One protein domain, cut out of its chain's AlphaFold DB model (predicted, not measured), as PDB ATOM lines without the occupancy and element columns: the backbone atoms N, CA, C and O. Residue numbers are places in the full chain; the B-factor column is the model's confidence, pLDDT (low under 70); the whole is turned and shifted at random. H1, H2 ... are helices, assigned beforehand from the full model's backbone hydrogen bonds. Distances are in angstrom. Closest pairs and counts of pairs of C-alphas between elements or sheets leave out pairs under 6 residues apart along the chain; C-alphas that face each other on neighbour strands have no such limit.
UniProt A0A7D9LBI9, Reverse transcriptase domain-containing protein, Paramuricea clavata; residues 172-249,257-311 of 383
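This is residues 172 to 249 and 257 to 311 of the 383 residues of the protein "Reverse transcriptase domain-containing protein" of Paramuricea clavata (UniProt A0A7D9LBI9). What does the model look like? A small head of helices sits at one end of a long straight helix, H4: the hairpin H1 and H2 and the first part of H3 pack together there, and residues 257 to 266 of H4 pack on H1 and H3. Residues 277 to 295 of H4 stick out as a long arm with the short helix H5 beyond its far end, and residues 242 to 249, of which 242 to 247 belong to H3, stick out from the head as a second arm. What is it made of, and how large is it? The printed part has 133 residues with five named helices, H1 to H5 in order along the chain, and no named strand: its class is all helix. It is extended, with a radius of gyration of the C-alphas of 24.0 A, and its outline is flat, spanning 77 by 43 by 18 A.

Where is the longest helix? H4, residues 257 to 297, runs 60.8 A from C-alpha 257 at (11.910, 8.164, 52.298) to C-alpha 297 at (-18.433, 43.495, 13.193). Where are the others? H3, residues 223 to 247, is 36.1 A long; H1, residues 174 to 187, is 20.0 A long and begins with C-alpha 174 at (13.331, 0.522, 46.022). H2, residues 197 to 211, measures 21.5 A, and H5, residues 301 to 309, measures 12.3 A.

What does H4 touch? With residues 257 to 265 alone it touches H1, the closest C-alphas being those of Leu 178 and Leu 258, 5.3 A apart; they run the same way at a steep tilt of 36 degrees, only just steep. With residues 259 to 266 alone it touches residues 233 to 237 of H3, about perpendicular at 78 degrees, the closest C-alphas being those of Ala 234 and Val 266, 6.5 A apart. How do H1, H2 and H3 stand? H1 and H2 form a helical hairpin, opposite ways at a steep tilt of 40 degrees, with the closest C-alphas, Glu 183 and Ile 206, 6.3 A apart. H3 touches H2 with residues 223 to 227 alone, about perpendicular at 89 degrees; the closest C-alphas, Trp 203 and Ile 223, are 5.7 A apart. H1 and H3 only just touch, with 3 pairs of C-alphas within 8 A, the closest being Ile 181 and Tyr 230 at 7.5 A. What of H5 and the backbones? H5 touches no helix and is only just apart from H4, at 8.2 A. In H1, H2, H3, H4 and H5 every O i to N i+4 pair is within hydrogen-bond range.

How far does it reach, and is it cut? The two C-alphas farthest apart, those of Asp 215 and Ala 309, are 78.8 A apart. Residues 250 to 256 are not printed, and C-alphas 249 and 257 are 22.5 A apart across the cut. Which links are long, and where is confidence low? The link from H2 to H3 is long, with 11 residues, and that from H4 to H5 is tight, with 3. The mean pLDDT of the printed part is 79.8, and 17 residues are under 70, among them residues 301 to 311.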
ATOM      1  N   TRP A 172      14.083  -3.174  38.791       84.00
ATOM      2  CA  TRP A 172      13.794  -2.023  39.645       84.00
ATOM      3  C   TRP A 172      13.745  -2.468  41.110       84.00
ATOM      4  O   TRP A 172      12.944  -3.339  41.453       84.00
ATOM      5  N   THR A 173      14.599  -1.884  41.944       87.38
ATOM      6  CA  THR A 173      14.558  -2.014  43.410       87.38
ATOM      7  C   THR A 173      14.089  -0.697  44.022       87.38
ATOM      8  O   THR A 173      14.087   0.319  43.330       87.38
ATOM      9  N   ASP A 174      13.770  -0.690  45.314       84.56
ATOM     10  CA  ASP A 174      13.331   0.522  46.022       84.56
ATOM     11  C   ASP A 174      14.361   1.656  45.911       84.56
ATOM     12  O   ASP A 174      14.004   2.808  45.689       84.56
ATOM     13  N   GLN A 175      15.653   1.319  45.929       85.62
ATOM     14  CA  GLN A 175      16.725   2.286  45.699       85.62
ATOM     15  C   GLN A 175      16.697   2.867  44.272       85.62
ATOM     16  O   GLN A 175      16.924   4.060  44.084       85.62
ATOM     17  N   HIS A 176      16.410   2.047  43.255       89.81
ATOM     18  CA  HIS A 176      16.268   2.546  41.882       89.81
ATOM     19  C   HIS A 176      15.050   3.458  41.740       89.81
ATOM     20  O   HIS A 176      15.112   4.444  41.009       89.81
ATOM     21  N   ASP A 177      13.953   3.120  42.418       91.19
ATOM     22  CA  ASP A 177      12.745   3.938  42.436       91.19
ATOM     23  C   ASP A 177      13.004   5.273  43.143       91.19
ATOM     24  O   ASP A 177      12.617   6.315  42.625       91.19
ATOM     25  N   LEU A 178      13.730   5.269  44.263       88.81
ATOM     26  CA  LEU A 178      14.072   6.481  45.006       88.81
ATOM     27  C   LEU A 178      14.889   7.450  44.149       88.81
ATOM     28  O   LEU A 178      14.556   8.630  44.042       88.81
ATOM     29  N   GLU A 179      15.939   6.952  43.499       90.81
ATOM     30  CA  GLU A 179      16.785   7.795  42.654       90.81
ATOM     31  C   GLU A 179      16.070   8.257  41.383       90.81
ATOM     32  O   GLU A 179      16.269   9.390  40.948       90.81
ATOM     33  N   LEU A 180      15.169   7.436  40.833       92.50
ATOM     34  CA  LEU A 180      14.267   7.858  39.767       92.50
ATOM     35  C   LEU A 180      13.404   9.054  40.195       92.50
ATOM     36  O   LEU A 180      13.316  10.044  39.468       92.50
ATOM     37  N   ILE A 181      12.748   8.965  41.352       90.81
ATOM     38  CA  ILE A 181      11.840  10.016  41.817       90.81
ATOM     39  C   ILE A 181      12.606  11.306  42.135       90.81
ATOM     40  O   ILE A 181      12.177  12.378  41.708       90.81
ATOM     41  N   LYS A 182      13.779  11.216  42.772       90.56
ATOM     42  CA  LYS A 182      14.664  12.373  43.005       90.56
ATOM     43  C   LYS A 182      15.063  13.074  41.708       90.56
ATOM     44  O   LYS A 182      15.019  14.303  41.626       90.56
ATOM     45  N   GLU A 183      15.427  12.309  40.681       91.75
ATOM     46  CA  GLU A 183      15.791  12.862  39.374       91.75
ATOM     47  C   GLU A 183      14.594  13.559  38.704       91.75
ATOM     48  O   GLU A 183      14.723  14.655  38.162       91.75
ATOM     49  N   ILE A 184      13.397  12.971  38.810       90.75
ATOM     50  CA  ILE A 184      12.149  13.565  38.310       90.75
ATOM     51  C   ILE A 184      11.819  14.880  39.033       90.75
ATOM     52  O   ILE A 184      11.446  15.855  38.377       90.75
ATOM     53  N   LEU A 185      11.963  14.926  40.360       87.25
ATOM     54  CA  LEU A 185      11.742  16.134  41.167       87.25
ATOM     55  C   LEU A 185      12.747  17.245  40.829       87.25
ATOM     56  O   LEU A 185      12.401  18.429  40.856       87.25
ATOM     57  N   THR A 186      13.972  16.862  40.467       88.31
ATOM     58  CA  THR A 186      15.056  17.784  40.105       88.31
ATOM     59  C   THR A 186      14.857  18.374  38.710       88.31
ATOM     60  O   THR A 186      14.875  19.592  38.544       88.31
ATOM     61  N   GLU A 187      14.631  17.530  37.701       87.69
ATOM     62  CA  GLU A 187      14.523  17.959  36.299       87.69
ATOM     63  C   GLU A 187      13.128  18.489  35.927       87.69
ATOM     64  O   GLU A 187      12.965  19.120  34.880       87.69
ATOM     65  N   ARG A 188      12.114  18.251  36.772       85.56
ATOM     66  CA  ARG A 188      10.739  18.772  36.643       85.56
ATOM     67  C   ARG A 188      10.166  18.636  35.224       85.56
ATOM     68  O   ARG A 188       9.780  19.624  34.593       85.56
ATOM     69  N   PRO A 189      10.045  17.406  34.686       85.19
ATOM     70  CA  PRO A 189       9.571  17.196  33.317       85.19
ATOM     71  C   PRO A 189       8.182  17.796  33.078       85.19
ATOM     72  O   PRO A 189       7.893  18.279  31.980       85.19
ATOM     73  N   PHE A 190       7.341  17.819  34.110       82.06
ATOM     74  CA  PHE A 190       5.979  18.317  34.027       82.06
ATOM     75  C   PHE A 190       5.889  19.837  33.899       82.06
ATOM     76  O   PHE A 190       4.874  20.283  33.390       82.06
ATOM     77  N   ASP A 191       6.924  20.639  34.154       80.44
ATOM     78  CA  ASP A 191       6.880  22.093  33.885       80.44
ATOM     79  C   ASP A 191       6.628  22.398  32.393       80.44
ATOM     80  O   ASP A 191       6.125  23.454  32.006       80.44
ATOM     81  N   ASN A 192       6.932  21.438  31.516       80.56
ATOM     82  CA  ASN A 192       6.779  21.583  30.078       80.56
ATOM     83  C   ASN A 192       5.362  21.208  29.606       80.56
ATOM     84  O   ASN A 192       4.767  20.255  30.112       80.56
ATOM     85  N   PRO A 193       4.818  21.881  28.572       74.94
ATOM     86  CA  PRO A 193       3.510  21.533  28.022       74.94
ATOM     87  C   PRO A 193       3.447  20.077  27.543       74.94
ATOM     88  O   PRO A 193       4.374  19.591  26.875       74.94
ATOM     89  N   LYS A 194       2.325  19.398  27.830       72.56
ATOM     90  CA  LYS A 194       2.054  18.028  27.366       72.56
ATOM     91  C   LYS A 194       2.188  17.952  25.839       72.56
ATOM     92  O   LYS A 194       1.625  18.764  25.112       72.56
ATOM     93  N   GLY A 195       2.957  16.975  25.356       68.56
ATOM     94  CA  GLY A 195       3.207  16.768  23.923       68.56
ATOM     95  C   GLY A 195       4.220  17.728  23.286       68.56
ATOM     96  O   GLY A 195       4.489  17.609  22.091       68.56
ATOM     97  N   SER A 196       4.815  18.658  24.044       78.94
ATOM     98  CA  SER A 196       5.902  19.499  23.531       78.94
ATOM     99  C   SER A 196       7.171  18.681  23.281       78.94
ATOM    100  O   SER A 196       7.452  17.715  23.978       78.94
ATOM    101  N   ARG A 197       8.016  19.098  22.332       82.56
ATOM    102  CA  ARG A 197       9.327  18.452  22.131       82.56
ATOM    103  C   ARG A 197      10.232  18.570  23.367       82.56
ATOM    104  O   ARG A 197      11.058  17.698  23.605       82.56
ATOM    105  N   ARG A 198      10.055  19.632  24.162       81.88
ATOM    106  CA  ARG A 198      10.851  19.893  25.369       81.88
ATOM    107  C   ARG A 198      10.637  18.837  26.448       81.88
ATOM    108  O   ARG A 198      11.618  18.417  27.038       81.88
ATOM    109  N   ILE A 199       9.406  18.348  26.641       84.50
ATOM    110  CA  ILE A 199       9.150  17.300  27.642       84.50
ATOM    111  C   ILE A 199       9.933  16.020  27.328       84.50
ATOM    112  O   ILE A 199      10.487  15.408  28.231       84.50
ATOM    113  N   GLY A 200      10.041  15.654  26.044       85.81
ATOM    114  CA  GLY A 200      10.824  14.499  25.601       85.81
ATOM    115  C   GLY A 200      12.309  14.651  25.922       85.81
ATOM    116  O   GLY A 200      12.894  13.729  26.472       85.81
ATOM    117  N   LEU A 201      12.877  15.837  25.675       88.38
ATOM    118  CA  LEU A 201      14.280  16.138  25.986       88.38
ATOM    119  C   LEU A 201      14.582  16.066  27.490       88.38
ATOM    120  O   LEU A 201      15.666  15.638  27.873       88.38
ATOM    121  N   VAL A 202      13.638  16.477  28.346       90.38
ATOM    122  CA  VAL A 202      13.809  16.352  29.802       90.38
ATOM    123  C   VAL A 202      13.804  14.881  30.220       90.38
ATOM    124  O   VAL A 202      14.670  14.459  30.976       90.38
ATOM    125  N   TRP A 203      12.897  14.065  29.674       91.50
ATOM    126  CA  TRP A 203      12.896  12.621  29.941       91.50
ATOM    127  C   TRP A 203      14.144  11.905  29.408       91.50
ATOM    128  O   TRP A 203      14.630  10.991  30.068       91.50
ATOM    129  N   GLU A 204      14.671  12.310  28.249       91.50
ATOM    130  CA  GLU A 204      15.950  11.803  27.728       91.50
ATOM    131  C   GLU A 204      17.094  12.128  28.691       91.50
ATOM    132  O   GLU A 204      17.863  11.243  29.051       91.50
ATOM    133  N   ARG A 205      17.145  13.361  29.207       92.19
ATOM    134  CA  ARG A 205      18.152  13.751  30.197       92.19
ATOM    135  C   ARG A 205      18.050  12.951  31.494       92.19
ATOM    136  O   ARG A 205      19.072  12.521  32.010       92.19
ATOM    137  N   ILE A 206      16.836  12.705  31.992       92.62
ATOM    138  CA  ILE A 206      16.622  11.847  33.168       92.62
ATOM    139  C   ILE A 206      17.189  10.442  32.907       92.62
ATOM    140  O   ILE A 206      17.875   9.889  33.761       92.62
ATOM    141  N   VAL A 207      16.955   9.862  31.722       91.56
ATOM    142  CA  VAL A 207      17.534   8.559  31.340       91.56
ATOM    143  C   VAL A 207      19.065   8.605  31.356       91.56
ATOM    144  O   VAL A 207      19.692   7.709  31.922       91.56
ATOM    145  N   ASP A 208      19.660   9.638  30.760       91.44
ATOM    146  CA  ASP A 208      21.113   9.794  30.676       91.44
ATOM    147  C   ASP A 208      21.752   9.986  32.059       91.44
ATOM    148  O   ASP A 208      22.760   9.342  32.363       91.44
ATOM    149  N   ASN A 209      21.147  10.807  32.921       91.31
ATOM    150  CA  ASN A 209      21.611  11.048  34.288       91.31
ATOM    151  C   ASN A 209      21.553   9.765  35.122       91.31
ATOM    152  O   ASN A 209      22.533   9.415  35.780       91.31
ATOM    153  N   LEU A 210      20.448   9.015  35.037       90.19
ATOM    154  CA  LEU A 210      20.310   7.728  35.721       90.19
ATOM    155  C   LEU A 210      21.347   6.713  35.219       90.19
ATOM    156  O   LEU A 210      22.007   6.066  36.023       90.19
ATOM    157  N   ASN A 211      21.561   6.600  33.906       88.00
ATOM    158  CA  ASN A 211      22.572   5.695  33.343       88.00
ATOM    159  C   ASN A 211      24.022   6.108  33.661       88.00
ATOM    160  O   ASN A 211      24.912   5.260  33.634       88.00
ATOM    161  N   SER A 212      24.277   7.387  33.953       87.25
ATOM    162  CA  SER A 212      25.622   7.914  34.240       87.25
ATOM    163  C   SER A 212      26.044   7.771  35.707       87.25
ATOM    164  O   SER A 212      27.168   8.130  36.067       87.25
ATOM    165  N   ARG A 213      25.160   7.259  36.566       83.31
ATOM    166  CA  ARG A 213      25.416   7.068  37.994       83.31
ATOM    167  C   ARG A 213      26.411   5.941  38.264       83.31
ATOM    168  O   ARG A 213      26.394   4.893  37.624       83.31
ATOM    169  N   ALA A 214      27.296   6.172  39.233       75.12
ATOM    170  CA  ALA A 214      28.349   5.230  39.626       75.12
ATOM    171  C   ALA A 214      27.956   4.363  40.834       75.12
ATOM    172  O   ALA A 214      28.516   3.289  41.040       75.12
ATOM    173  N   ASP A 215      27.008   4.846  41.634       77.88
ATOM    174  CA  ASP A 215      26.462   4.211  42.830       77.88
ATOM    175  C   ASP A 215      25.503   3.065  42.489       77.88
ATOM    176  O   ASP A 215      25.509   2.030  43.158       77.88
ATOM    177  N   ILE A 216      24.692   3.231  41.441       80.19
ATOM    178  CA  ILE A 216      23.654   2.280  41.039       80.19
ATOM    179  C   ILE A 216      23.630   2.181  39.513       80.19
ATOM    180  O   ILE A 216      23.583   3.192  38.819       80.19
ATOM    181  N   VAL A 217      23.642   0.954  38.983       79.06
ATOM    182  CA  VAL A 217      23.699   0.714  37.535       79.06
ATOM    183  C   VAL A 217      22.298   0.706  36.934       79.06
ATOM    184  O   VAL A 217      21.543  -0.255  37.096       79.06
ATOM    185  N   PHE A 218      21.991   1.741  36.158       79.62
ATOM    186  CA  PHE A 218      20.816   1.780  35.298       79.62
ATOM    187  C   PHE A 218      21.163   1.257  33.889       79.62
ATOM    188  O   PHE A 218      22.251   1.486  33.368       79.62
ATOM    189  N   ASN A 219      20.251   0.494  33.278       79.38
ATOM    190  CA  ASN A 219      20.368  -0.014  31.899       79.38
ATOM    191  C   ASN A 219      19.125   0.391  31.094       79.38
ATOM    192  O   ASN A 219      18.427  -0.434  30.493       79.38
ATOM    193  N   LEU A 220      18.796   1.679  31.174       83.19
ATOM    194  CA  LEU A 220      17.612   2.266  30.560       83.19
ATOM    195  C   LEU A 220      17.908   2.576  29.090       83.19
ATOM    196  O   LEU A 220      18.900   3.223  28.774       83.19
ATOM    197  N   LYS A 221      17.050   2.099  28.183       78.00
ATOM    198  CA  LYS A 221      17.253   2.229  26.723       78.00
ATOM    199  C   LYS A 221      16.364   3.264  26.054       78.00
ATOM    200  O   LYS A 221      16.624   3.636  24.918       78.00
ATOM    201  N   ASP A 222      15.276   3.635  26.716       82.38
ATOM    202  CA  ASP A 222      14.247   4.502  26.159       82.38
ATOM    203  C   ASP A 222      13.519   5.227  27.297       82.38
ATOM    204  O   ASP A 222      13.335   4.669  28.386       82.38
ATOM    205  N   ILE A 223      13.035   6.436  27.011       86.69
ATOM    206  CA  ILE A 223      12.255   7.283  27.923       86.69
ATOM    207  C   ILE A 223      10.992   6.584  28.431       86.69
ATOM    208  O   ILE A 223      10.510   6.869  29.528       86.69
ATOM    209  N   ARG A 224      10.454   5.636  27.649       84.62
ATOM    210  CA  ARG A 224       9.265   4.856  28.018       84.62
ATOM    211  C   ARG A 224       9.479   4.068  29.302       84.62
ATOM    212  O   ARG A 224       8.588   4.048  30.139       84.62
ATOM    213  N   ALA A 225      10.661   3.478  29.486       85.12
ATOM    214  CA  ALA A 225      10.951   2.652  30.657       85.12
ATOM    215  C   ALA A 225      10.817   3.447  31.965       85.12
ATOM    216  O   ALA A 225      10.238   2.966  32.936       85.12
ATOM    217  N   VAL A 226      11.312   4.684  31.956       89.56
ATOM    218  CA  VAL A 226      11.310   5.604  33.097       89.56
ATOM    219  C   VAL A 226       9.910   6.160  33.346       89.56
ATOM    220  O   VAL A 226       9.399   6.114  34.465       89.56
ATOM    221  N   ARG A 227       9.246   6.617  32.282       88.19
ATOM    222  CA  ARG A 227       7.895   7.176  32.358       88.19
ATOM    223  C   ARG A 227       6.865   6.142  32.815       88.19
ATOM    224  O   ARG A 227       6.017   6.449  33.649       88.19
ATOM    225  N   ASP A 228       6.918   4.927  32.276       88.19
ATOM    226  CA  ASP A 228       5.996   3.853  32.653       88.19
ATOM    227  C   ASP A 228       6.225   3.417  34.102       88.19
ATOM    228  O   ASP A 228       5.256   3.162  34.823       88.19
ATOM    229  N   ARG A 229       7.486   3.405  34.561       91.19
ATOM    230  CA  ARG A 229       7.811   3.132  35.963       91.19
ATOM    231  C   ARG A 229       7.237   4.199  36.890       91.19
ATOM    232  O   ARG A 229       6.541   3.837  37.835       91.19
ATOM    233  N   TYR A 230       7.447   5.479  36.585       91.44
ATOM    234  CA  TYR A 230       6.861   6.584  37.345       91.44
ATOM    235  C   TYR A 230       5.329   6.466  37.436       91.44
ATOM    236  O   TYR A 230       4.761   6.480  38.526       91.44
ATOM    237  N   ASN A 231       4.654   6.252  36.301       89.06
ATOM    238  CA  ASN A 231       3.195   6.107  36.267       89.06
ATOM    239  C   ASN A 231       2.704   4.921  37.111       89.06
ATOM    240  O   ASN A 231       1.647   4.998  37.740       89.06
ATOM    241  N   LEU A 232       3.455   3.817  37.123       90.44
ATOM    242  CA  LEU A 232       3.147   2.657  37.953       90.44
ATOM    243  C   LEU A 232       3.276   2.985  39.446       90.44
ATOM    244  O   LEU A 232       2.385   2.610  40.209       90.44
ATOM    245  N   LEU A 233       4.349   3.673  39.849       90.12
ATOM    246  CA  LEU A 233       4.588   4.091  41.235       90.12
ATOM    247  C   LEU A 233       3.500   5.053  41.715       90.12
ATOM    248  O   LEU A 233       2.826   4.755  42.697       90.12
ATOM    249  N   ALA A 234       3.227   6.112  40.953       87.88
ATOM    250  CA  ALA A 234       2.163   7.065  41.259       87.88
ATOM    251  C   ALA A 234       0.791   6.375  41.378       87.88
ATOM    252  O   ALA A 234       0.012   6.654  42.287       87.88
ATOM    253  N   LYS A 235       0.483   5.416  40.490       88.56
ATOM    254  CA  LYS A 235      -0.775   4.657  40.551       88.56
ATOM    255  C   LYS A 235      -0.860   3.753  41.782       88.56
ATOM    256  O   LYS A 235      -1.948   3.613  42.342       88.56
ATOM    257  N   LYS A 236       0.247   3.110  42.171       87.38
ATOM    258  CA  LYS A 236       0.321   2.288  43.386       87.38
ATOM    259  C   LYS A 236       0.148   3.146  44.635       87.38
ATOM    260  O   LYS A 236      -0.681   2.790  45.464       87.38
ATOM    261  N   TYR A 237       0.841   4.280  44.706       87.31
ATOM    262  CA  TYR A 237       0.748   5.235  45.809       87.31
ATOM    263  C   TYR A 237      -0.688   5.737  46.002       87.31
ATOM    264  O   TYR A 237      -1.298   5.467  47.028       87.31
ATOM    265  N   LYS A 238      -1.315   6.283  44.949       85.06
ATOM    266  CA  LYS A 238      -2.724   6.725  45.000       85.06
ATOM    267  C   LYS A 238      -3.704   5.610  45.361       85.06
ATOM    268  O   LYS A 238      -4.843   5.871  45.741       85.06
ATOM    269  N   LYS A 239      -3.363   4.347  45.090       85.44
ATOM    270  CA  LYS A 239      -4.196   3.206  45.485       85.44
ATOM    271  C   LYS A 239      -4.029   2.924  46.981       85.44
ATOM    272  O   LYS A 239      -5.048   2.776  47.642       85.44
ATOM    273  N   LYS A 240      -2.786   2.902  47.474       84.12
ATOM    274  CA  LYS A 240      -2.445   2.741  48.892       84.12
ATOM    275  C   LYS A 240      -3.123   3.821  49.738       84.12
ATOM    276  O   LYS A 240      -3.903   3.482  50.613       84.12
ATOM    277  N   GLU A 241      -2.968   5.086  49.363       79.69
ATOM    278  CA  GLU A 241      -3.581   6.233  50.047       79.69
ATOM    279  C   GLU A 241      -5.119   6.121  50.116       79.69
ATOM    280  O   GLU A 241      -5.728   6.307  51.164       79.69
ATOM    281  N   ARG A 242      -5.779   5.722  49.019       80.38
ATOM    282  CA  ARG A 242      -7.236   5.481  49.016       80.38
ATOM    283  C   ARG A 242      -7.653   4.307  49.896       80.38
ATOM    284  O   ARG A 242      -8.740   4.337  50.465       80.38
ATOM    285  N   GLU A 243      -6.846   3.254  49.948       79.00
ATOM    286  CA  GLU A 243      -7.089   2.102  50.816       79.00
ATOM    287  C   GLU A 243      -6.900   2.484  52.288       79.00
ATOM    288  O   GLU A 243      -7.737   2.104  53.098       79.00
ATOM    289  N   GLU A 244      -5.905   3.309  52.618       75.62
ATOM    290  CA  GLU A 244      -5.656   3.839  53.964       75.62
ATOM    291  C   GLU A 244      -6.773   4.777  54.437       75.62
ATOM    292  O   GLU A 244      -7.337   4.558  55.511       75.62
ATOM    293  N   ILE A 245      -7.181   5.741  53.600       70.38
ATOM    294  CA  ILE A 245      -8.327   6.630  53.862       70.38
ATOM    295  C   ILE A 245      -9.610   5.818  54.102       70.38
ATOM    296  O   ILE A 245     -10.430   6.177  54.948       70.38
ATOM    297  N   ASN A 246      -9.789   4.709  53.377       73.94
ATOM    298  CA  ASN A 246     -10.951   3.833  53.525       73.94
ATOM    299  C   ASN A 246     -10.841   2.844  54.703       73.94
ATOM    300  O   ASN A 246     -11.876   2.331  55.134       73.94
ATOM    301  N   ALA A 247      -9.635   2.533  55.195       70.31
ATOM    302  CA  ALA A 247      -9.398   1.462  56.164       70.31
ATOM    303  C   ALA A 247      -9.476   1.908  57.636       70.31
ATOM    304  O   ALA A 247     -10.038   1.153  58.430       70.31
ATOM    305  N   SER A 248      -8.968   3.087  58.039       53.78
ATOM    306  CA  SER A 248      -9.070   3.543  59.447       53.78
ATOM    307  C   SER A 248      -8.506   4.941  59.740       53.78
ATOM    308  O   SER A 248      -7.474   5.322  59.206       53.78
ATOM    309  N   GLY A 249      -9.113   5.643  60.709       52.41
ATOM    310  CA  GLY A 249      -8.632   6.899  61.314       52.41
ATOM    311  C   GLY A 249      -7.724   6.727  62.543       52.41
ATOM    312  O   GLY A 249      -7.962   7.364  63.568       52.41
ATOM    313  N   GLU A 257      11.341   7.121  53.177       79.94
ATOM    314  CA  GLU A 257      11.910   8.164  52.298       79.94
ATOM    315  C   GLU A 257      11.444   8.054  50.831       79.94
ATOM    316  O   GLU A 257      11.322   9.056  50.127       79.94
ATOM    317  N   LEU A 258      11.183   6.833  50.347       79.50
ATOM    318  CA  LEU A 258      10.636   6.599  49.009       79.50
ATOM    319  C   LEU A 258       9.167   7.024  48.894       79.50
ATOM    320  O   LEU A 258       8.752   7.520  47.849       79.50
ATOM    321  N   GLU A 259       8.378   6.794  49.937       80.88
ATOM    322  CA  GLU A 259       6.959   7.142  49.965       80.88
ATOM    323  C   GLU A 259       6.778   8.659  50.038       80.88
ATOM    324  O   GLU A 259       6.037   9.189  49.213       80.88
ATOM    325  N   ASP A 260       7.556   9.347  50.881       82.06
ATOM    326  CA  ASP A 260       7.593  10.816  50.955       82.06
ATOM    327  C   ASP A 260       7.953  11.443  49.600       82.06
ATOM    328  O   ASP A 260       7.302  12.373  49.120       82.06
ATOM    329  N   ALA A 261       8.977  10.902  48.931       80.44
ATOM    330  CA  ALA A 261       9.402  11.405  47.630       80.44
ATOM    331  C   ALA A 261       8.324  11.198  46.548       80.44
ATOM    332  O   ALA A 261       8.147  12.046  45.667       80.44
ATOM    333  N   ILE A 262       7.604  10.068  46.581       83.62
ATOM    334  CA  ILE A 262       6.500   9.808  45.648       83.62
ATOM    335  C   ILE A 262       5.324  10.746  45.936       83.62
ATOM    336  O   ILE A 262       4.737  11.260  44.982       83.62
ATOM    337  N   GLU A 263       4.994  10.983  47.207       85.44
ATOM    338  CA  GLU A 263       3.955  11.929  47.619       85.44
ATOM    339  C   GLU A 263       4.249  13.335  47.089       85.44
ATOM    340  O   GLU A 263       3.417  13.915  46.385       85.44
ATOM    341  N   GLU A 264       5.461  13.845  47.334       86.06
ATOM    342  CA  GLU A 264       5.898  15.159  46.856       86.06
ATOM    343  C   GLU A 264       5.774  15.262  45.331       86.06
ATOM    344  O   GLU A 264       5.207  16.225  44.805       86.06
ATOM    345  N   ALA A 265       6.254  14.248  44.605       83.44
ATOM    346  CA  ALA A 265       6.190  14.227  43.148       83.44
ATOM    347  C   ALA A 265       4.744  14.233  42.634       83.44
ATOM    348  O   ALA A 265       4.418  14.971  41.702       83.44
ATOM    349  N   VAL A 266       3.861  13.436  43.239       84.81
ATOM    350  CA  VAL A 266       2.450  13.367  42.845       84.81
ATOM    351  C   VAL A 266       1.739  14.696  43.117       84.81
ATOM    352  O   VAL A 266       1.092  15.216  42.204       84.81
ATOM    353  N   ALA A 267       1.900  15.272  44.311       85.00
ATOM    354  CA  ALA A 267       1.268  16.535  44.695       85.00
ATOM    355  C   ALA A 267       1.735  17.710  43.816       85.00
ATOM    356  O   ALA A 267       0.930  18.531  43.353       85.00
ATOM    357  N   LEU A 268       3.038  17.768  43.519       83.00
ATOM    358  CA  LEU A 268       3.605  18.789  42.640       83.00
ATOM    359  C   LEU A 268       3.002  18.712  41.231       83.00
ATOM    360  O   LEU A 268       2.750  19.740  40.608       83.00
ATOM    361  N   PHE A 269       2.735  17.514  40.709       81.12
ATOM    362  CA  PHE A 269       2.203  17.384  39.351       81.12
ATOM    363  C   PHE A 269       0.697  17.596  39.253       81.12
ATOM    364  O   PHE A 269       0.247  18.133  38.242       81.12
ATOM    365  N   GLU A 270      -0.078  17.226  40.271       83.19
ATOM    366  CA  GLU A 270      -1.519  17.503  40.296       83.19
ATOM    367  C   GLU A 270      -1.800  19.007  40.317       83.19
ATOM    368  O   GLU A 270      -2.546  19.499  39.470       83.19
ATOM    369  N   SER A 271      -1.114  19.756  41.186       78.94
ATOM    370  CA  SER A 271      -1.256  21.219  41.244       78.94
ATOM    371  C   SER A 271      -0.938  21.894  39.901       78.94
ATOM    372  O   SER A 271      -1.670  22.769  39.438       78.94
ATOM    373  N   GLN A 272       0.094  21.421  39.199       75.56
ATOM    374  CA  GLN A 272       0.453  21.934  37.877       75.56
ATOM    375  C   GLN A 272      -0.509  21.543  36.746       75.56
ATOM    376  O   GLN A 272      -0.521  22.198  35.695       75.56
ATOM    377  N   GLU A 273      -1.239  20.434  36.867       77.56
ATOM    378  CA  GLU A 273      -2.285  20.093  35.900       77.56
ATOM    379  C   GLU A 273      -3.495  21.010  36.070       77.56
ATOM    380  O   GLU A 273      -3.976  21.549  35.071       77.56
ATOM    381  N   GLU A 274      -3.910  21.275  37.310       77.06
ATOM    382  CA  GLU A 274      -5.012  22.194  37.606       77.06
ATOM    383  C   GLU A 274      -4.744  23.616  37.100       77.06
ATOM    384  O   GLU A 274      -5.615  24.236  36.483       77.06
ATOM    385  N   ASP A 275      -3.536  24.140  37.315       77.19
ATOM    386  CA  ASP A 275      -3.163  25.480  36.850       77.19
ATOM    387  C   ASP A 275      -3.206  25.593  35.322       77.19
ATOM    388  O   ASP A 275      -3.649  26.603  34.768       77.19
ATOM    389  N   ARG A 276      -2.827  24.522  34.618       72.38
ATOM    390  CA  ARG A 276      -2.897  24.473  33.153       72.38
ATOM    391  C   ARG A 276      -4.310  24.347  32.620       72.38
ATOM    392  O   ARG A 276      -4.600  24.915  31.566       72.38
ATOM    393  N   GLU A 277      -5.183  23.613  33.302       77.19
ATOM    394  CA  GLU A 277      -6.595  23.566  32.931       77.19
ATOM    395  C   GLU A 277      -7.244  24.944  33.078       77.19
ATOM    396  O   GLU A 277      -7.889  25.396  32.131       77.19
ATOM    397  N   LYS A 278      -6.967  25.661  34.177       76.31
ATOM    398  CA  LYS A 278      -7.431  27.044  34.391       76.31
ATOM    399  C   LYS A 278      -6.921  28.008  33.313       76.31
ATOM    400  O   LYS A 278      -7.671  28.849  32.817       76.31
ATOM    401  N   GLU A 279      -5.653  27.894  32.914       75.56
ATOM    402  CA  GLU A 279      -5.083  28.741  31.856       75.56
ATOM    403  C   GLU A 279      -5.707  28.442  30.482       75.56
ATOM    404  O   GLU A 279      -5.943  29.347  29.676       75.56
ATOM    405  N   LYS A 280      -6.002  27.166  30.206       78.12
ATOM    406  CA  LYS A 280      -6.653  26.752  28.962       78.12
ATOM    407  C   LYS A 280      -8.094  27.253  28.893       78.12
ATOM    408  O   LYS A 280      -8.475  27.795  27.858       78.12
ATOM    409  N   THR A 281      -8.864  27.130  29.975       76.06
ATOM    410  CA  THR A 281     -10.239  27.646  30.025       76.06
ATOM    411  C   THR A 281     -10.270  29.158  29.831       76.06
ATOM    412  O   THR A 281     -11.054  29.638  29.023       76.06
ATOM    413  N   ALA A 282      -9.352  29.900  30.461       77.75
ATOM    414  CA  ALA A 282      -9.249  31.350  30.275       77.75
ATOM    415  C   ALA A 282      -8.945  31.736  28.813       77.75
ATOM    416  O   ALA A 282      -9.545  32.662  28.269       77.75
ATOM    417  N   LYS A 283      -8.053  30.999  28.137       78.38
ATOM    418  CA  LYS A 283      -7.742  31.221  26.712       78.38
ATOM    419  C   LYS A 283      -8.911  30.896  25.783       78.38
ATOM    420  O   LYS A 283      -9.110  31.605  24.795       78.38
ATOM    421  N   ASP A 284      -9.656  29.831  26.067       77.25
ATOM    422  CA  ASP A 284     -10.831  29.447  25.282       77.25
ATOM    423  C   ASP A 284     -11.975  30.466  25.468       77.25
ATOM    424  O   ASP A 284     -12.634  30.835  24.490       77.25
ATOM    425  N   GLU A 285     -12.149  31.006  26.680       75.62
ATOM    426  CA  GLU A 285     -13.075  32.110  26.968       75.62
ATOM    427  C   GLU A 285     -12.697  33.393  26.213       75.62
ATOM    428  O   GLU A 285     -13.539  33.960  25.510       75.62
ATOM    429  N   ASP A 286     -11.432  33.819  26.271       80.12
ATOM    430  CA  ASP A 286     -10.928  34.989  25.534       80.12
ATOM    431  C   ASP A 286     -11.113  34.836  24.015       80.12
ATOM    432  O   ASP A 286     -11.490  35.782  23.312       80.12
ATOM    433  N   ARG A 287     -10.877  33.629  23.487       79.44
ATOM    434  CA  ARG A 287     -11.076  33.326  22.068       79.44
ATOM    435  C   ARG A 287     -12.547  33.412  21.670       79.44
ATOM    436  O   ARG A 287     -12.842  34.009  20.635       79.44
ATOM    437  N   SER A 288     -13.451  32.864  22.482       77.06
ATOM    438  CA  SER A 288     -14.897  32.967  22.251       77.06
ATOM    439  C   SER A 288     -15.342  34.429  22.229       77.06
ATOM    440  O   SER A 288     -16.050  34.847  21.315       77.06
ATOM    441  N   GLN A 289     -14.861  35.238  23.178       75.12
ATOM    442  CA  GLN A 289     -15.165  36.670  23.224       75.12
ATOM    443  C   GLN A 289     -14.655  37.409  21.976       75.12
ATOM    444  O   GLN A 289     -15.349  38.272  21.433       75.12
ATOM    445  N   ALA A 290     -13.463  37.072  21.480       73.62
ATOM    446  CA  ALA A 290     -12.916  37.667  20.262       73.62
ATOM    447  C   ALA A 290     -13.691  37.256  18.994       73.62
ATOM    448  O   ALA A 290     -13.905  38.087  18.104       73.62
ATOM    449  N   GLU A 291     -14.122  35.995  18.901       69.88
ATOM    450  CA  GLU A 291     -14.948  35.490  17.798       69.88
ATOM    451  C   GLU A 291     -16.330  36.166  17.779       69.88
ATOM    452  O   GLU A 291     -16.763  36.625  16.717       69.88
ATOM    453  N   ASP A 292     -16.955  36.364  18.942       74.38
ATOM    454  CA  ASP A 292     -18.213  37.109  19.078       74.38
ATOM    455  C   ASP A 292     -18.071  38.565  18.616       74.38
ATOM    456  O   ASP A 292     -18.884  39.069  17.833       74.38
ATOM    457  N   VAL A 293     -17.002  39.255  19.030       75.12
ATOM    458  CA  VAL A 293     -16.719  40.634  18.592       75.12
ATOM    459  C   VAL A 293     -16.537  40.708  17.073       75.12
ATOM    460  O   VAL A 293     -17.016  41.652  16.434       75.12
ATOM    461  N   ARG A 294     -15.881  39.711  16.472       72.81
ATOM    462  CA  ARG A 294     -15.679  39.626  15.021       72.81
ATOM    463  C   ARG A 294     -16.989  39.377  14.267       72.81
ATOM    464  O   ARG A 294     -17.201  40.003  13.229       72.81
ATOM    465  N   LEU A 295     -17.862  38.505  14.770       71.62
ATOM    466  CA  LEU A 295     -19.177  38.241  14.173       71.62
ATOM    467  C   LEU A 295     -20.063  39.490  14.207       71.62
ATOM    468  O   LEU A 295     -20.646  39.854  13.187       71.62
ATOM    469  N   VAL A 296     -20.071  40.214  15.330       69.38
ATOM    470  CA  VAL A 296     -20.814  41.479  15.468       69.38
ATOM    471  C   VAL A 296     -20.299  42.561  14.506       69.38
ATOM    472  O   VAL A 296     -21.072  43.404  14.051       69.38
ATOM    473  N   ALA A 297     -19.009  42.555  14.157       67.69
ATOM    474  CA  ALA A 297     -18.433  43.495  13.193       67.69
ATOM    475  C   ALA A 297     -18.788  43.183  11.725       67.69
ATOM    476  O   ALA A 297     -18.721  44.082  10.887       67.69
ATOM    477  N   LEU A 298     -19.156  41.934  11.419       70.56
ATOM    478  CA  LEU A 298     -19.532  41.466  10.079       70.56
ATOM    479  C   LEU A 298     -21.047  41.540   9.808       70.56
ATOM    480  O   LEU A 298     -21.469  41.254   8.689       70.56
ATOM    481  N   GLU A 299     -21.856  41.936  10.797       72.38
ATOM    482  CA  GLU A 299     -23.302  42.132  10.634       72.38
ATOM    483  C   GLU A 299     -23.614  43.154   9.528       72.38
ATOM    484  O   GLU A 299     -23.046  44.249   9.460       72.38
ATOM    485  N   THR A 300     -24.593  42.830   8.684       71.56
ATOM    486  CA  THR A 300     -25.131  43.776   7.701       71.56
ATOM    487  C   THR A 300     -26.020  44.823   8.378       71.56
ATOM    488  O   THR A 300     -26.649  44.563   9.403       71.56
ATOM    489  N   ALA A 301     -26.172  46.009   7.775       60.12
ATOM    490  CA  ALA A 301     -26.958  47.109   8.357       60.12
ATOM    491  C   ALA A 301     -28.404  46.718   8.752       60.12
ATOM    492  O   ALA A 301     -28.971  47.281   9.691       60.12
ATOM    493  N   ARG A 302     -28.993  45.729   8.063       58.56
ATOM    494  CA  ARG A 302     -30.324  45.170   8.347       58.56
ATOM    495  C   ARG A 302     -30.339  44.284   9.602       58.56
ATOM    496  O   ARG A 302     -31.297  44.339  10.369       58.56
ATOM    497  N   GLU A 303     -29.289  43.500   9.828       63.16
ATOM    498  CA  GLU A 303     -29.116  42.638  11.008       63.16
ATOM    499  C   GLU A 303     -28.799  43.472  12.251       63.16
ATOM    500  O   GLU A 303     -29.424  43.294  13.299       63.16
ATOM    501  N   THR A 304     -27.954  44.493  12.096       59.31
ATOM    502  CA  THR A 304     -27.650  45.454  13.162       59.31
ATOM    503  C   THR A 304     -28.890  46.255  13.581       59.31
ATOM    504  O   THR A 304     -29.066  46.566  14.760       59.31
ATOM    505  N   ALA A 305     -29.783  46.586  12.638       58.16
ATOM    506  CA  ALA A 305     -31.059  47.246  12.928       58.16
ATOM    507  C   ALA A 305     -32.027  46.329  13.697       58.16
ATOM    508  O   ALA A 305     -32.696  46.784  14.624       58.16
ATOM    509  N   LYS A 306     -32.047  45.029  13.372       63.91
ATOM    510  CA  LYS A 306     -32.857  44.016  14.064       63.91
ATOM    511  C   LYS A 306     -32.384  43.790  15.511       63.91
ATOM    512  O   LYS A 306     -33.219  43.693  16.404       63.91
ATOM    513  N   ARG A 307     -31.065  43.807  15.756       65.12
ATOM    514  CA  ARG A 307     -30.447  43.718  17.097       65.12
ATOM    515  C   ARG A 307     -30.633  44.987  17.941       65.12
ATOM    516  O   ARG A 307     -30.772  44.920  19.158       65.12
ATOM    517  N   LYS A 308     -30.668  46.165  17.305       55.91
ATOM    518  CA  LYS A 308     -31.016  47.431  17.980       55.91
ATOM    519  C   LYS A 308     -32.499  47.511  18.341       55.91
ATOM    520  O   LYS A 308     -32.826  48.002  19.414       55.91
ATOM    521  N   ALA A 309     -33.381  46.986  17.488       56.03
ATOM    522  CA  ALA A 309     -34.812  46.884  17.775       56.03
ATOM    523  C   ALA A 309     -35.124  45.921  18.939       56.03
ATOM    524  O   ALA A 309     -36.153  46.080  19.587       56.03
ATOM    525  N   SER A 310     -34.228  44.968  19.245       54.66
ATOM    526  CA  SER A 310     -34.332  44.072  20.406       54.66
ATOM    527  C   SER A 310     -33.726  44.633  21.707       54.66
ATOM    528  O   SER A 310     -33.617  43.895  22.680       54.66
ATOM    529  N   GLY A 311     -33.334  45.915  21.751       49.12
ATOM    530  CA  GLY A 311     -33.119  46.646  23.008       49.12
ATOM    531  C   GLY A 311     -31.870  46.297  23.830       49.12
ATOM    532  O   GLY A 311     -31.958  46.265  25.052       49.12
TER     533      GLY A 311